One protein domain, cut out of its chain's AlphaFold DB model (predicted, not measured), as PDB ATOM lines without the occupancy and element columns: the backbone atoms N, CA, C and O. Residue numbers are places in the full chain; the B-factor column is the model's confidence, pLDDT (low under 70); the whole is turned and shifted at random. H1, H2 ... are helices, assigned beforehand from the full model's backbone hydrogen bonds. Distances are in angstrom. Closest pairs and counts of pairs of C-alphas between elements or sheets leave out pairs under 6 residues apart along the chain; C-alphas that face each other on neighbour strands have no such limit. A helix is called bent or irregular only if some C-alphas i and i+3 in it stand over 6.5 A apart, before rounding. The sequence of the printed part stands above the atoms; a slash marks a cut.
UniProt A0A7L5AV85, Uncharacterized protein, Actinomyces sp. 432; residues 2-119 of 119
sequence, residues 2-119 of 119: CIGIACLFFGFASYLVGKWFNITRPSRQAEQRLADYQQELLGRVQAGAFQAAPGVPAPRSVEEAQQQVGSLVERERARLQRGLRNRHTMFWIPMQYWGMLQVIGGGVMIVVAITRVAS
ATOM      1  N   CYS A   2     -22.108   1.820   8.702       79.06
ATOM      2  CA  CYS A   2     -21.518   1.023   7.607       79.06
ATOM      3  C   CYS A   2     -20.957   1.851   6.432       79.06
ATOM      4  O   CYS A   2     -19.858   1.577   5.964       79.06
ATOM      5  N   ILE A   3     -21.663   2.906   6.005       76.94
ATOM      6  CA  ILE A   3     -21.212   3.796   4.918       76.94
ATOM      7  C   ILE A   3     -19.919   4.537   5.298       76.94
ATOM      8  O   ILE A   3     -18.996   4.620   4.497       76.94
ATOM      9  N   GLY A   4     -19.812   5.021   6.540       71.94
ATOM     10  CA  GLY A   4     -18.616   5.723   7.011       71.94
ATOM     11  C   GLY A   4     -17.385   4.817   7.069       71.94
ATOM     12  O   GLY A   4     -16.304   5.219   6.645       71.94
ATOM     13  N   ILE A   5     -17.559   3.566   7.510       80.25
ATOM     14  CA  ILE A   5     -16.486   2.559   7.528       80.25
ATOM     15  C   ILE A   5     -16.040   2.223   6.099       80.25
ATOM     16  O   ILE A   5     -14.841   2.189   5.826       80.25
ATOM     17  N   ALA A   6     -16.989   2.041   5.173       78.44
ATOM     18  CA  ALA A   6     -16.681   1.812   3.763       78.44
ATOM     19  C   ALA A   6     -15.892   2.982   3.151       78.44
ATOM     20  O   ALA A   6     -14.896   2.749   2.466       78.44
ATOM     21  N   CYS A   7     -16.268   4.232   3.449       75.31
ATOM     22  CA  CYS A   7     -15.539   5.420   2.995       75.31
ATOM     23  C   CYS A   7     -14.114   5.504   3.561       75.31
ATOM     24  O   CYS A   7     -13.203   5.873   2.824       75.31
ATOM     25  N   LEU A   8     -13.897   5.145   4.833       76.31
ATOM     26  CA  LEU A   8     -12.551   5.104   5.415       76.31
ATOM     27  C   LEU A   8     -11.670   4.064   4.718       76.31
ATOM     28  O   LEU A   8     -10.541   4.371   4.338       76.31
ATOM     29  N   PHE A   9     -12.192   2.851   4.519       80.88
ATOM     30  CA  PHE A   9     -11.440   1.762   3.896       80.88
ATOM     31  C   PHE A   9     -11.103   2.061   2.432       80.88
ATOM     32  O   PHE A   9      -9.939   1.978   2.037       80.88
ATOM     33  N   PHE A  10     -12.101   2.455   1.634       78.44
ATOM     34  CA  PHE A  10     -11.887   2.794   0.227       78.44
ATOM     35  C   PHE A  10     -11.018   4.040   0.066       78.44
ATOM     36  O   PHE A  10     -10.083   4.017  -0.732       78.44
ATOM     37  N   GLY A  11     -11.240   5.083   0.869       76.25
ATOM     38  CA  GLY A  11     -10.430   6.298   0.819       76.25
ATOM     39  C   GLY A  11      -8.959   6.028   1.143       76.25
ATOM     40  O   GLY A  11      -8.066   6.519   0.447       76.25
ATOM     41  N   PHE A  12      -8.689   5.185   2.145       80.31
ATOM     42  CA  PHE A  12      -7.327   4.791   2.500       80.31
ATOM     43  C   PHE A  12      -6.668   3.940   1.404       80.31
ATOM     44  O   PHE A  12      -5.525   4.203   1.021       80.31
ATOM     45  N   ALA A  13      -7.393   2.974   0.835       82.31
ATOM     46  CA  ALA A  13      -6.904   2.174  -0.285       82.31
ATOM     47  C   ALA A  13      -6.582   3.050  -1.512       82.31
ATOM     48  O   ALA A  13      -5.493   2.947  -2.080       82.31
ATOM     49  N   SER A  14      -7.473   3.973  -1.881       78.00
ATOM     50  CA  SER A  14      -7.256   4.921  -2.979       78.00
ATOM     51  C   SER A  14      -6.082   5.867  -2.716       78.00
ATOM     52  O   SER A  14      -5.330   6.169  -3.644       78.00
ATOM     53  N   TYR A  15      -5.866   6.294  -1.467       79.00
ATOM     54  CA  TYR A  15      -4.688   7.077  -1.084       79.00
ATOM     55  C   TYR A  15      -3.387   6.297  -1.316       79.00
ATOM     56  O   TYR A  15      -2.464   6.822  -1.944       79.00
ATOM     57  N   LEU A  16      -3.318   5.038  -0.871       82.38
ATOM     58  CA  LEU A  16      -2.136   4.193  -1.064       82.38
ATOM     59  C   LEU A  16      -1.859   3.923  -2.546       82.38
ATOM     60  O   LEU A  16      -0.715   4.053  -2.987       82.38
ATOM     61  N   VAL A  17      -2.896   3.609  -3.325       81.06
ATOM     62  CA  VAL A  17      -2.778   3.413  -4.777       81.06
ATOM     63  C   VAL A  17      -2.305   4.700  -5.455       81.06
ATOM     64  O   VAL A  17      -1.353   4.670  -6.237       81.06
ATOM     65  N   GLY A  18      -2.890   5.849  -5.107       73.94
ATOM     66  CA  GLY A  18      -2.461   7.156  -5.609       73.94
ATOM     67  C   GLY A  18      -0.991   7.439  -5.295       73.94
ATOM     68  O   GLY A  18      -0.233   7.822  -6.186       73.94
ATOM     69  N   LYS A  19      -0.561   7.165  -4.060       77.00
ATOM     70  CA  LYS A  19       0.832   7.316  -3.621       77.00
ATOM     71  C   LYS A  19       1.778   6.406  -4.411       77.00
ATOM     72  O   LYS A  19       2.844   6.843  -4.840       77.00
ATOM     73  N   TRP A  20       1.385   5.156  -4.646       75.94
ATOM     74  CA  TRP A  20       2.190   4.198  -5.404       75.94
ATOM     75  C   TRP A  20       2.400   4.639  -6.858       75.94
ATOM     76  O   TRP A  20       3.535   4.634  -7.348       75.94
ATOM     77  N   PHE A  21       1.336   5.097  -7.526       73.00
ATOM     78  CA  PHE A  21       1.408   5.582  -8.906       73.00
ATOM     79  C   PHE A  21       2.167   6.905  -9.049       73.00
ATOM     80  O   PHE A  21       2.866   7.073 -10.044       73.00
ATOM     81  N   ASN A  22       2.059   7.829  -8.090       66.56
ATOM     82  CA  ASN A  22       2.672   9.162  -8.210       66.56
ATOM     83  C   ASN A  22       4.068   9.291  -7.593       66.56
ATOM     84  O   ASN A  22       4.771  10.250  -7.911       66.56
ATOM     85  N   ILE A  23       4.467   8.372  -6.705       66.88
ATOM     86  CA  ILE A  23       5.731   8.476  -5.961       66.88
ATOM     87  C   ILE A  23       6.625   7.269  -6.229       66.88
ATOM     88  O   ILE A  23       7.765   7.435  -6.655       66.88
ATOM     89  N   THR A  24       6.139   6.044  -6.029       65.44
ATOM     90  CA  THR A  24       7.017   4.861  -5.993       65.44
ATOM     91  C   THR A  24       7.365   4.342  -7.387       65.44
ATOM     92  O   THR A  24       8.536   4.121  -7.694       65.44
ATOM     93  N   ARG A  25       6.365   4.171  -8.258       65.50
ATOM     94  CA  ARG A  25       6.570   3.696  -9.636       65.50
ATOM     95  C   ARG A  25       7.393   4.666 -10.504       65.50
ATOM     96  O   ARG A  25       8.272   4.186 -11.222       65.50
ATOM     97  N   PRO A  26       7.167   5.992 -10.456       62.19
ATOM     98  CA  PRO A  26       7.927   6.931 -11.275       62.19
ATOM     99  C   PRO A  26       9.376   7.059 -10.800       62.19
ATOM    100  O   PRO A  26      10.269   7.137 -11.635       62.19
ATOM    101  N   SER A  27       9.622   6.998  -9.485       66.62
ATOM    102  CA  SER A  27      10.980   7.049  -8.923       66.62
ATOM    103  C   SER A  27      11.826   5.849  -9.354       66.62
ATOM    104  O   SER A  27      12.942   6.035  -9.823       66.62
ATOM    105  N   ARG A  28      11.267   4.631  -9.316       68.00
ATOM    106  CA  ARG A  28      11.978   3.427  -9.788       68.00
ATOM    107  C   ARG A  28      12.291   3.471 -11.285       68.00
ATOM    108  O   ARG A  28      13.383   3.097 -11.691       68.00
ATOM    109  N   GLN A  29      11.357   3.959 -12.108       72.88
ATOM    110  CA  GLN A  29      11.625   4.152 -13.539       72.88
ATOM    111  C   GLN A  29      12.654   5.259 -13.800       72.88
ATOM    112  O   GLN A  29      13.392   5.175 -14.776       72.88
ATOM    113  N   ALA A  30      12.689   6.303 -12.968       73.25
ATOM    114  CA  ALA A  30      13.690   7.360 -13.068       73.25
ATOM    115  C   ALA A  30      15.093   6.817 -12.784       73.25
ATOM    116  O   ALA A  30      16.010   7.105 -13.539       73.25
ATOM    117  N   GLU A  31      15.241   6.013 -11.730       77.19
ATOM    118  CA  GLU A  31      16.516   5.392 -11.354       77.19
ATOM    119  C   GLU A  31      17.028   4.435 -12.428       77.19
ATOM    120  O   GLU A  31      18.199   4.506 -12.782       77.19
ATOM    121  N   GLN A  32      16.153   3.601 -13.001       82.56
ATOM    122  CA  GLN A  32      16.525   2.705 -14.101       82.56
ATOM    123  C   GLN A  32      17.008   3.486 -15.328       82.56
ATOM    124  O   GLN A  32      18.118   3.259 -15.796       82.56
ATOM    125  N   ARG A  33      16.236   4.484 -15.788       78.44
ATOM    126  CA  ARG A  33      16.644   5.323 -16.928       78.44
ATOM    127  C   ARG A  33      17.937   6.091 -16.660       78.44
ATOM    128  O   ARG A  33      18.715   6.312 -17.581       78.44
ATOM    129  N   LEU A  34      18.158   6.515 -15.417       84.88
ATOM    130  CA  LEU A  34      19.377   7.211 -15.024       84.88
ATOM    131  C   LEU A  34      20.593   6.276 -15.035       84.88
ATOM    132  O   LEU A  34      21.659   6.685 -15.486       84.88
ATOM    133  N   ALA A  35      20.425   5.034 -14.572       84.44
ATOM    134  CA  ALA A  35      21.471   4.019 -14.597       84.44
ATOM    135  C   ALA A  35      21.868   3.660 -16.038       84.44
ATOM    136  O   ALA A  35      23.058   3.656 -16.350       84.44
ATOM    137  N   ASP A  36      20.882   3.462 -16.920       86.25
ATOM    138  CA  ASP A  36      21.111   3.199 -18.345       86.25
ATOM    139  C   ASP A  36      21.857   4.372 -19.010       86.25
ATOM    140  O   ASP A  36      22.853   4.177 -19.705       86.25
ATOM    141  N   TYR A  37      21.434   5.611 -18.729       83.06
ATOM    142  CA  TYR A  37      22.068   6.824 -19.255       83.06
ATOM    143  C   TYR A  37      23.511   6.997 -18.761       83.06
ATOM    144  O   TYR A  37      24.408   7.348 -19.529       83.06
ATOM    145  N   GLN A  38      23.767   6.717 -17.481       86.56
ATOM    146  CA  GLN A  38      25.116   6.745 -16.922       86.56
ATOM    147  C   GLN A  38      26.015   5.690 -17.580       86.56
ATOM    148  O   GLN A  38      27.160   5.997 -17.919       86.56
ATOM    149  N   GLN A  39      25.516   4.467 -17.782       86.56
ATOM    150  CA  GLN A  39      26.266   3.405 -18.456       86.56
ATOM    151  C   GLN A  39      26.585   3.765 -19.908       86.56
ATOM    152  O   GLN A  39      27.722   3.578 -20.344       86.56
ATOM    153  N   GLU A  40      25.626   4.330 -20.638       86.06
ATOM    154  CA  GLU A  40      25.826   4.773 -22.016       86.06
ATOM    155  C   GLU A  40      26.924   5.843 -22.112       86.06
ATOM    156  O   GLU A  40      27.838   5.732 -22.934       86.06
ATOM    157  N   LEU A  41      26.882   6.858 -21.244       84.44
ATOM    158  CA  LEU A  41      27.890   7.916 -21.228       84.44
ATOM    159  C   LEU A  41      29.275   7.381 -20.846       84.44
ATOM    160  O   LEU A  41      30.254   7.728 -21.504       84.44
ATOM    161  N   LEU A  42      29.368   6.505 -19.842       84.44
ATOM    162  CA  LEU A  42      30.632   5.869 -19.458       84.44
ATOM    163  C   LEU A  42      31.199   4.988 -20.580       84.44
ATOM    164  O   LEU A  42      32.406   5.018 -20.817       84.44
ATOM    165  N   GLY A  43      30.349   4.262 -21.309       84.06
ATOM    166  CA  GLY A  43      30.758   3.493 -22.486       84.06
ATOM    167  C   GLY A  43      31.345   4.383 -23.584       84.06
ATOM    168  O   GLY A  43      32.395   4.071 -24.144       84.06
ATOM    169  N   ARG A  44      30.734   5.550 -23.833       81.94
ATOM    170  CA  ARG A  44      31.263   6.546 -24.781       81.94
ATOM    171  C   ARG A  44      32.600   7.136 -24.323       81.94
ATOM    172  O   ARG A  44      33.456   7.385 -25.169       81.94
ATOM    173  N   VAL A  45      32.798   7.335 -23.013       84.38
ATOM    174  CA  VAL A  45      34.084   7.796 -22.447       84.38
ATOM    175  C   VAL A  45      35.177   6.762 -22.691       84.38
ATOM    176  O   VAL A  45      36.245   7.115 -23.181       84.38
ATOM    177  N   GLN A  46      34.902   5.485 -22.414       83.06
ATOM    178  CA  GLN A  46      35.868   4.401 -22.626       83.06
ATOM    179  C   GLN A  46      36.215   4.198 -24.105       83.06
ATOM    180  O   GLN A  46      37.365   3.928 -24.434       83.06
ATOM    181  N   ALA A  47      35.243   4.377 -25.001       83.62
ATOM    182  CA  ALA A  47      35.453   4.303 -26.445       83.62
ATOM    183  C   ALA A  47      36.163   5.540 -27.037       83.62
ATOM    184  O   ALA A  47      36.396   5.584 -28.243       83.62
ATOM    185  N   GLY A  48      36.460   6.570 -26.232       78.12
ATOM    186  CA  GLY A  48      37.048   7.828 -26.707       78.12
ATOM    187  C   GLY A  48      36.114   8.680 -27.580       78.12
ATOM    188  O   GLY A  48      36.546   9.676 -28.150       78.12
ATOM    189  N   ALA A  49      34.833   8.314 -27.678       78.06
ATOM    190  CA  ALA A  49      33.814   8.975 -28.499       78.06
ATOM    191  C   ALA A  49      32.875   9.871 -27.671       78.06
ATOM    192  O   ALA A  49      31.785  10.240 -28.115       78.06
ATOM    193  N   PHE A  50      33.249  10.185 -26.430       77.75
ATOM    194  CA  PHE A  50      32.428  11.002 -25.550       77.75
ATOM    195  C   PHE A  50      32.413  12.464 -25.990       77.75
ATOM    196  O   PHE A  50      33.451  13.115 -26.105       77.75
ATOM    197  N   GLN A  51      31.204  12.991 -26.153       75.06
ATOM    198  CA  GLN A  51      30.963  14.399 -26.417       75.06
ATOM    199  C   GLN A  51      29.809  14.881 -25.536       75.06
ATOM    200  O   GLN A  51      28.705  14.337 -25.598       75.06
ATOM    201  N   ALA A  52      30.067  15.893 -24.703       72.00
ATOM    202  CA  ALA A  52      29.095  16.380 -23.722       72.00
ATOM    203  C   ALA A  52      27.888  17.088 -24.360       72.00
ATOM    204  O   ALA A  52      26.777  17.003 -23.839       72.00
ATOM    205  N   ALA A  53      28.093  17.777 -25.483       70.81
ATOM    206  CA  ALA A  53      27.036  18.334 -26.317       70.81
ATOM    207  C   ALA A  53      27.559  18.573 -27.746       70.81
ATOM    208  O   ALA A  53      28.767  18.757 -27.925       70.81
ATOM    209  N   PRO A  54      26.681  18.599 -28.765       71.12
ATOM    210  CA  PRO A  54      27.087  18.887 -30.138       71.12
ATOM    211  C   PRO A  54      27.852  20.216 -30.220       71.12
ATOM    212  O   PRO A  54      27.358  21.245 -29.760       71.12
ATOM    213  N   GLY A  55      29.066  20.193 -30.776       70.31
ATOM    214  CA  GLY A  55      29.918  21.382 -30.921       70.31
ATOM    215  C   GLY A  55      30.773  21.740 -29.699       70.31
ATOM    216  O   GLY A  55      31.565  22.677 -29.779       70.31
ATOM    217  N   VAL A  56      30.674  20.999 -28.590       72.88
ATOM    218  CA  VAL A  56      31.604  21.138 -27.458       72.88
ATOM    219  C   VAL A  56      32.883  20.348 -27.769       72.88
ATOM    220  O   VAL A  56      32.781  19.210 -28.248       72.88
ATOM    221  N   PRO A  57      34.080  20.926 -27.538       70.62
ATOM    222  CA  PRO A  57      35.341  20.220 -27.732       70.62
ATOM    223  C   PRO A  57      35.390  18.941 -26.892       70.62
ATOM    224  O   PRO A  57      34.852  18.893 -25.784       70.62
ATOM    225  N   ALA A  58      36.032  17.905 -27.436       74.88
ATOM    226  CA  ALA A  58      36.235  16.653 -26.718       74.88
ATOM    227  C   ALA A  58      36.991  16.913 -25.395       74.88
ATOM    228  O   ALA A  58      37.844  17.810 -25.354       74.88
ATOM    229  N   PRO A  59      36.690  16.164 -24.317       76.31
ATOM    230  CA  PRO A  59      37.402  16.303 -23.052       76.31
ATOM    231  C   PRO A  59      38.901  16.078 -23.242       76.31
ATOM    232  O   PRO A  59      39.311  15.224 -24.029       76.31
ATOM    233  N   ARG A  60      39.725  16.825 -22.504       74.69
ATOM    234  CA  ARG A  60      41.188  16.745 -22.614       74.69
ATOM    235  C   ARG A  60      41.764  15.578 -21.817       74.69
ATOM    236  O   ARG A  60      42.883  15.155 -22.097       74.69
ATOM    237  N   SER A  61      41.014  15.058 -20.843       79.88
ATOM    238  CA  SER A  61      41.378  13.871 -20.066       79.88
ATOM    239  C   SER A  61      40.169  12.997 -19.732       79.88
ATOM    240  O   SER A  61      39.011  13.422 -19.809       79.88
ATOM    241  N   VAL A  62      40.450  11.756 -19.331       75.69
ATOM    242  CA  VAL A  62      39.432  10.815 -18.848       75.69
ATOM    243  C   VAL A  62      38.796  11.321 -17.550       75.69
ATOM    244  O   VAL A  62      37.586  11.175 -17.387       75.69
ATOM    245  N   GLU A  63      39.555  11.969 -16.652       80.75
ATOM    246  CA  GLU A  63      38.965  12.563 -15.444       80.75
ATOM    247  C   GLU A  63      38.004  13.707 -15.785       80.75
ATOM    248  O   GLU A  63      36.912  13.782 -15.221       80.75
ATOM    249  N   GLU A  64      38.370  14.570 -16.739       82.00
ATOM    250  CA  GLU A  64      37.510  15.671 -17.186       82.00
ATOM    251  C   GLU A  64      36.212  15.130 -17.812       82.00
ATOM    252  O   GLU A  64      35.119  15.632 -17.537       82.00
ATOM    253  N   ALA A  65      36.305  14.039 -18.579       81.38
ATOM    254  CA  ALA A  65      35.148  13.348 -19.138       81.38
ATOM    255  C   ALA A  65      34.233  12.770 -18.041       81.38
ATOM    256  O   ALA A  65      33.020  12.966 -18.086       81.38
ATOM    257  N   GLN A  66      34.792  12.114 -17.017       81.12
ATOM    258  CA  GLN A  66      34.014  11.562 -15.900       81.12
ATOM    259  C   GLN A  66      33.294  12.650 -15.089       81.12
ATOM    260  O   GLN A  66      32.127  12.477 -14.726       81.12
ATOM    261  N   GLN A  67      33.948  13.791 -14.848       84.31
ATOM    262  CA  GLN A  67      33.319  14.938 -14.184       84.31
ATOM    263  C   GLN A  67      32.149  15.496 -15.007       84.31
ATOM    264  O   GLN A  67      31.074  15.774 -14.463       84.31
ATOM    265  N   GLN A  68      32.320  15.602 -16.329       84.12
ATOM    266  CA  GLN A  68      31.252  16.034 -17.230       84.12
ATOM    267  C   GLN A  68      30.076  15.047 -17.224       84.12
ATOM    268  O   GLN A  68      28.933  15.487 -17.086       84.12
ATOM    269  N   VAL A  69      30.333  13.734 -17.270       84.31
ATOM    270  CA  VAL A  69      29.296  12.692 -17.138       84.31
ATOM    271  C   VAL A  69      28.509  12.860 -15.842       84.31
ATOM    272  O   VAL A  69      27.281  12.917 -15.890       84.31
ATOM    273  N   GLY A  70      29.187  13.012 -14.702       83.50
ATOM    274  CA  GLY A  70      28.524  13.214 -13.410       83.50
ATOM    275  C   GLY A  70      27.591  14.428 -13.416       83.50
ATOM    276  O   GLY A  70      26.444  14.341 -12.978       83.50
ATOM    277  N   SER A  71      28.037  15.543 -14.002       84.69
ATOM    278  CA  SER A  71      27.214  16.752 -14.117       84.69
ATOM    279  C   SER A  71      25.983  16.572 -15.023       84.69
ATOM    280  O   SER A  71      24.916  17.118 -14.728       84.69
ATOM    281  N   LEU A  72      26.098  15.789 -16.103       85.06
ATOM    282  CA  LEU A  72      24.991  15.485 -17.013       85.06
ATOM    283  C   LEU A  72      23.976  14.542 -16.362       85.06
ATOM    284  O   LEU A  72      22.772  14.777 -16.468       85.06
ATOM    285  N   VAL A  73      24.457  13.521 -15.649       86.25
ATOM    286  CA  VAL A  73      23.622  12.586 -14.885       86.25
ATOM    287  C   VAL A  73      22.837  13.340 -13.812       86.25
ATOM    288  O   VAL A  73      21.624  13.173 -13.718       86.25
ATOM    289  N   GLU A  74      23.467  14.245 -13.059       85.06
ATOM    290  CA  GLU A  74      22.765  14.985 -12.001       85.06
ATOM    291  C   GLU A  74      21.694  15.940 -12.566       85.06
ATOM    292  O   GLU A  74      20.596  16.067 -12.013       85.06
ATOM    293  N   ARG A  75      21.960  16.567 -13.722       85.12
ATOM    294  CA  ARG A  75      20.961  17.382 -14.436       85.12
ATOM    295  C   ARG A  75      19.773  16.545 -14.904       85.12
ATOM    296  O   ARG A  75      18.627  16.955 -14.702       85.12
ATOM    297  N   GLU A  76      20.029  15.380 -15.496       82.31
ATOM    298  CA  GLU A  76      18.969  14.489 -15.975       82.31
ATOM    299  C   GLU A  76      18.170  13.906 -14.802       82.31
ATOM    300  O   GLU A  76      16.940  13.882 -14.841       82.31
ATOM    301  N   ARG A  77      18.831  13.569 -13.688       80.00
ATOM    302  CA  ARG A  77      18.181  13.172 -12.433       80.00
ATOM    303  C   ARG A  77      17.211  14.240 -11.939       80.00
ATOM    304  O   ARG A  77      16.054  13.927 -11.651       80.00
ATOM    305  N   ALA A  78      17.644  15.499 -11.873       80.38
ATOM    306  CA  ALA A  78      16.794  16.604 -11.434       80.38
ATOM    307  C   ALA A  78      15.598  16.824 -12.381       80.38
ATOM    308  O   ALA A  78      14.487  17.115 -11.928       80.38
ATOM    309  N   ARG A  79      15.802  16.656 -13.692       81.81
ATOM    310  CA  ARG A  79      14.744  16.740 -14.710       81.81
ATOM    311  C   ARG A  79      13.721  15.614 -14.561       81.81
ATOM    312  O   ARG A  79      12.521  15.884 -14.514       81.81
ATOM    313  N   LEU A  80      14.190  14.373 -14.437       76.44
ATOM    314  CA  LEU A  80      13.357  13.187 -14.259       76.44
ATOM    315  C   LEU A  80      12.559  13.266 -12.955       76.44
ATOM    316  O   LEU A  80      11.351  13.047 -12.972       76.44
ATOM    317  N   GLN A  81      13.186  13.666 -11.848       74.44
ATOM    318  CA  GLN A  81      12.495  13.846 -10.567       74.44
ATOM    319  C   GLN A  81      11.374  14.888 -10.646       74.44
ATOM    320  O   GLN A  81      10.295  14.661 -10.095       74.44
ATOM    321  N   ARG A  82      11.583  16.011 -11.347       70.81
ATOM    322  CA  ARG A  82      10.537  17.033 -11.528       70.81
ATOM    323  C   ARG A  82       9.416  16.574 -12.459       70.81
ATOM    324  O   ARG A  82       8.260  16.855 -12.174       70.81
ATOM    325  N   GLY A  83       9.742  15.886 -13.554       68.12
ATOM    326  CA  GLY A  83       8.759  15.479 -14.567       68.12
ATOM    327  C   GLY A  83       7.957  14.221 -14.216       68.12
ATOM    328  O   GLY A  83       6.870  14.010 -14.753       68.12
ATOM    329  N   LEU A  84       8.487  13.369 -13.336       65.50
ATOM    330  CA  LEU A  84       7.864  12.097 -12.961       65.50
ATOM    331  C   LEU A  84       7.080  12.171 -11.644       65.50
ATOM    332  O   LEU A  84       6.177  11.361 -11.435       65.50
ATOM    333  N   ARG A  85       7.376  13.146 -10.777       62.16
ATOM    334  CA  ARG A  85       6.625  13.377  -9.536       62.16
ATOM    335  C   ARG A  85       5.328  14.129  -9.840       62.16
ATOM    336  O   ARG A  85       5.347  15.128 -10.547       62.16
ATOM    337  N   ASN A  86       4.206  13.674  -9.277       60.12
ATOM    338  CA  ASN A  86       2.876  14.278  -9.472       60.12
ATOM    339  C   ASN A  86       2.409  14.351 -10.940       60.12
ATOM    340  O   ASN A  86       1.674  15.260 -11.312       60.12
ATOM    341  N   ARG A  87       2.796  13.391 -11.788       64.94
ATOM    342  CA  ARG A  87       2.335  13.358 -13.187       64.94
ATOM    343  C   ARG A  87       0.847  13.012 -13.313       64.94
ATOM    344  O   ARG A  87       0.191  13.472 -14.242       64.94
ATOM    345  N   HIS A  88       0.307  12.228 -12.381       63.88
ATOM    346  CA  HIS A  88      -1.109  11.870 -12.351       63.88
ATOM    347  C   HIS A  88      -1.867  12.826 -11.421       63.88
ATOM    348  O   HIS A  88      -1.979  12.600 -10.209       63.88
ATOM    349  N   THR A  89      -2.344  13.927 -12.000       67.62
ATOM    350  CA  THR A  89      -3.171  14.947 -11.345       67.62
ATOM    351  C   THR A  89      -4.540  15.025 -12.015       67.62
ATOM    352  O   THR A  89      -4.664  14.815 -13.219       67.62
ATOM    353  N   MET A  90      -5.573  15.322 -11.231       67.62
ATOM    354  CA  MET A  90      -6.903  15.679 -11.718       67.62
ATOM    355  C   MET A  90      -7.183  17.094 -11.221       67.62
ATOM    356  O   MET A  90      -7.074  17.339 -10.021       67.62
ATOM    357  N   PHE A  91      -7.452  18.033 -12.133       71.69
ATOM    358  CA  PHE A  91      -7.540  19.468 -11.813       71.69
ATOM    359  C   PHE A  91      -6.299  19.988 -11.060       71.69
ATOM    360  O   PHE A  91      -6.427  20.681 -10.057       71.69
ATOM    361  N   TRP A  92      -5.090  19.613 -11.503       68.31
ATOM    362  CA  TRP A  92      -3.803  19.960 -10.862       68.31
ATOM    363  C   TRP A  92      -3.591  19.392  -9.445       68.31
ATOM    364  O   TRP A  92      -2.525  19.583  -8.861       68.31
ATOM    365  N   ILE A  93      -4.546  18.620  -8.918       74.50
ATOM    366  CA  ILE A  93      -4.468  17.982  -7.603       74.50
ATOM    367  C   ILE A  93      -4.019  16.521  -7.777       74.50
ATOM    368  O   ILE A  93      -4.672  15.753  -8.492       74.50
ATOM    369  N   PRO A  94      -2.913  16.091  -7.142       76.31
ATOM    370  CA  PRO A  94      -2.494  14.691  -7.153       76.31
ATOM    371  C   PRO A  94      -3.598  13.760  -6.636       76.31
ATOM    372  O   PRO A  94      -4.181  14.016  -5.585       76.31
ATOM    373  N   MET A  95      -3.837  12.641  -7.329       73.56
ATOM    374  CA  MET A  95      -4.938  11.704  -7.025       73.56
ATOM    375  C   MET A  95      -5.006  11.236  -5.559       73.56
ATOM    376  O   MET A  95      -6.087  10.988  -5.034       73.56
ATOM    377  N   GLN A  96      -3.869  11.172  -4.864       74.31
ATOM    378  CA  GLN A  96      -3.797  10.824  -3.441       74.31
ATOM    379  C   GLN A  96      -4.607  11.771  -2.528       74.31
ATOM    380  O   GLN A  96      -5.171  11.323  -1.534       74.31
ATOM    381  N   TYR A  97      -4.741  13.056  -2.871       79.62
ATOM    382  CA  TYR A  97      -5.516  14.005  -2.061       79.62
ATOM    383  C   TYR A  97      -7.025  13.755  -2.134       79.62
ATOM    384  O   TYR A  97      -7.724  14.006  -1.155       79.62
ATOM    385  N   TRP A  98      -7.521  13.190  -3.236       78.25
ATOM    386  CA  TRP A  98      -8.923  12.784  -3.349       78.25
ATOM    387  C   TRP A  98      -9.259  11.627  -2.402       78.25
ATOM    388  O   TRP A  98     -10.286  11.666  -1.727       78.25
ATOM    389  N   GLY A  99      -8.354  10.650  -2.269       75.25
ATOM    390  CA  GLY A  99      -8.479   9.591  -1.260       75.25
ATOM    391  C   GLY A  99      -8.485  10.151   0.166       75.25
ATOM    392  O   GLY A  99      -9.311   9.757   0.986       75.25
ATOM    393  N   MET A 100      -7.632  11.143   0.446       79.38
ATOM    394  CA  MET A 100      -7.590  11.810   1.753       79.38
ATOM    395  C   MET A 100      -8.892  12.559   2.070       79.38
ATOM    396  O   MET A 100      -9.394  12.465   3.189       79.38
ATOM    397  N   LEU A 101      -9.481  13.236   1.080       83.12
ATOM    398  CA  LEU A 101     -10.775  13.909   1.215       83.12
ATOM    399  C   LEU A 101     -11.886  12.919   1.606       83.12
ATOM    400  O   LEU A 101     -12.707  13.200   2.478       83.12
ATOM    401  N   GLN A 102     -11.874  11.733   0.993       79.38
ATOM    402  CA  GLN A 102     -12.850  10.681   1.259       79.38
ATOM    403  C   GLN A 102     -12.682  10.064   2.659       79.38
ATOM    404  O   GLN A 102     -13.683   9.815   3.331       79.38
ATOM    405  N   VAL A 103     -11.443   9.888   3.137       80.44
ATOM    406  CA  VAL A 103     -11.158   9.458   4.522       80.44
ATOM    407  C   VAL A 103     -11.686  10.481   5.530       80.44
ATOM    408  O   VAL A 103     -12.384  10.110   6.472       80.44
ATOM    409  N   ILE A 104     -11.412  11.771   5.314       85.75
ATOM    410  CA  ILE A 104     -11.896  12.845   6.194       85.75
ATOM    411  C   ILE A 104     -13.432  12.848   6.236       85.75
ATOM    412  O   ILE A 104     -14.017  12.833   7.319       85.75
ATOM    413  N   GLY A 105     -14.089  12.784   5.073       83.12
ATOM    414  CA  GLY A 105     -15.551  12.722   4.986       83.12
ATOM    415  C   GLY A 105     -16.148  11.491   5.680       83.12
ATOM    416  O   GLY A 105     -17.127  11.610   6.419       83.12
ATOM    417  N   GLY A 106     -15.529  10.317   5.512       79.94
ATOM    418  CA  GLY A 106     -15.927   9.086   6.200       79.94
ATOM    419  C   GLY A 106     -15.830   9.200   7.724       79.94
ATOM    420  O   GLY A 106     -16.753   8.789   8.429       79.94
ATOM    421  N   GLY A 107     -14.761   9.822   8.230       83.06
ATOM    422  CA  GLY A 107     -14.574  10.086   9.658       83.06
ATOM    423  C   GLY A 107     -15.657  10.999  10.238       83.06
ATOM    424  O   GLY A 107     -16.273  10.656  11.246       83.06
ATOM    425  N   VAL A 108     -15.963  12.112   9.561       87.81
ATOM    426  CA  VAL A 108     -17.036  13.038   9.972       87.81
ATOM    427  C   VAL A 108     -18.389  12.324  10.040       87.81
ATOM    428  O   VAL A 108     -19.112  12.461  11.026       87.81
ATOM    429  N   MET A 109     -18.715  11.502   9.039       84.12
ATOM    430  CA  MET A 109     -19.962  10.727   9.005       84.12
ATOM    431  C   MET A 109     -20.081   9.735  10.170       84.12
ATOM    432  O   MET A 109     -21.179   9.520  10.686       84.12
ATOM    433  N   ILE A 110     -18.971   9.127  10.601       85.81
ATOM    434  CA  ILE A 110     -18.952   8.239  11.771       85.81
ATOM    435  C   ILE A 110     -19.197   9.034  13.051       85.81
ATOM    436  O   ILE A 110     -20.044   8.629  13.842       85.81
ATOM    437  N   VAL A 111     -18.513  10.167  13.236       87.75
ATOM    438  CA  VAL A 111     -18.686  11.020  14.423       87.75
ATOM    439  C   VAL A 111     -20.135  11.486  14.547       87.75
ATOM    440  O   VAL A 111     -20.734  11.317  15.604       87.75
ATOM    441  N   VAL A 112     -20.734  11.981  13.458       88.12
ATOM    442  CA  VAL A 112     -22.146  12.399  13.438       88.12
ATOM    443  C   VAL A 112     -23.086  11.233  13.749       88.12
ATOM    444  O   VAL A 112     -24.069  11.405  14.463       88.12
ATOM    445  N   ALA A 113     -22.809  10.036  13.227       82.56
ATOM    446  CA  ALA A 113     -23.626   8.865  13.523       82.56
ATOM    447  C   ALA A 113     -23.538   8.457  15.002       82.56
ATOM    448  O   ALA A 113     -24.550   8.070  15.574       82.56
ATOM    449  N   ILE A 114     -22.357   8.559  15.622       87.31
ATOM    450  CA  ILE A 114     -22.165   8.270  17.049       87.31
ATOM    451  C   ILE A 114     -22.914   9.293  17.903       87.31
ATOM    452  O   ILE A 114     -23.665   8.901  18.790       87.31
ATOM    453  N   THR A 115     -22.760  10.591  17.623       89.19
ATOM    454  CA  THR A 115     -23.415  11.642  18.417       89.19
ATOM    455  C   THR A 115     -24.935  11.591  18.308       89.19
ATOM    456  O   THR A 115     -25.603  11.842  19.300       89.19
ATOM    457  N   ARG A 116     -25.477  11.212  17.143       81.44
ATOM    458  CA  ARG A 116     -26.922  11.015  16.913       81.44
ATOM    459  C   ARG A 116     -27.496   9.754  17.564       81.44
ATOM    460  O   ARG A 116     -28.702   9.684  17.747       81.44
ATOM    461  N   VAL A 117     -26.672   8.738  17.824       77.50
ATOM    462  CA  VAL A 117     -27.089   7.498  18.509       77.50
ATOM    463  C   VAL A 117     -26.978   7.641  20.028       77.50
ATOM    464  O   VAL A 117     -27.704   6.977  20.757       77.50
ATOM    465  N   ALA A 118     -26.066   8.488  20.506       66.44
ATOM    466  CA  ALA A 118     -25.850   8.742  21.929       66.44
ATOM    467  C   ALA A 118     -26.797   9.797  22.541       66.44
ATOM    468  O   ALA A 118     -26.742  10.017  23.750       66.44
ATOM    469  N   SER A 119     -27.609  10.462  21.713       62.09
ATOM    470  CA  SER A 119     -28.608  11.482  22.072       62.09
ATOM    471  C   SER A 119     -30.021  10.917  22.045       62.09
ATOM    472  O   SER A 119     -30.788  11.214  22.983       62.09
TER     473      SER A 119
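This is residues 2 to 119 of the 119 residues of an uncharacterized protein of Actinomyces sp. 432 (UniProt A0A7L5AV85). A long rod is made by one very long helix, H1, with two shorter helices, H2 and then H3, running back beside it one after the other. H1 is bent but runs nearly straight, its arms H1a and H1b at 8 degrees; H2 is beside H1b and H3 beside H1a, while residues 114 to 119 stick out at one end. The printed part has 118 residues, with three named helices in the order H1, H2, H3 and no named strand, and its class is all helix. It is extended, with a radius of gyration of the C-alphas of 24.3 A and spans of 83 by 21 by 18 A.

By its hydrogen bonds H1, residues 2 to 46, was assigned as one helix, but it is bent: C-alphas 22 and 25 are 6.9 A apart, and its arms are H1a, residues 2 to 22, and H1b, residues 25 to 46. H1b and H2, residues 62 to 84, touch and form a helical hairpin, opposite ways at a shallow tilt of 19 degrees; their closest C-alphas, of Pro 26 and Leu 84, are 5.4 A apart. H1a and H3, residues 95 to 117, touch, opposite ways at a shallow tilt of 16 degrees; their closest C-alphas, of Gly 11 and Gly 99, are 4.4 A apart. H2 and H3 are apart, and so are H1b and H3. Every O i to N i+4 pair is within hydrogen-bond range in H1a, H1b and H2, and 18 of 19 are in H3.

H1a begins at C-alpha 2 (-21.518, 1.023, 7.607) and measures 30.0 A from first to last C-alpha. H1b measures 32.1 A and ends at C-alpha 46 (35.868, 4.401, -22.626). H2 measures 32.1 A, and H3 measures 34.1 A, ending at C-alpha 117 (-27.089, 7.498, 18.509).

The C-alphas farthest apart, of Arg 60 and Ser 119, are 83.0 A apart. The printed part has no cut. The link from H1 to H2 is long, 15 residues; that from H2 to H3 is short, and in it residues 89 to 90 pair with 93 to 94, antiparallel. Mean pLDDT of the printed part is 77.7, and it is under 70 at residues 22 to 28, 83 to 90, 92 and 118 to 119.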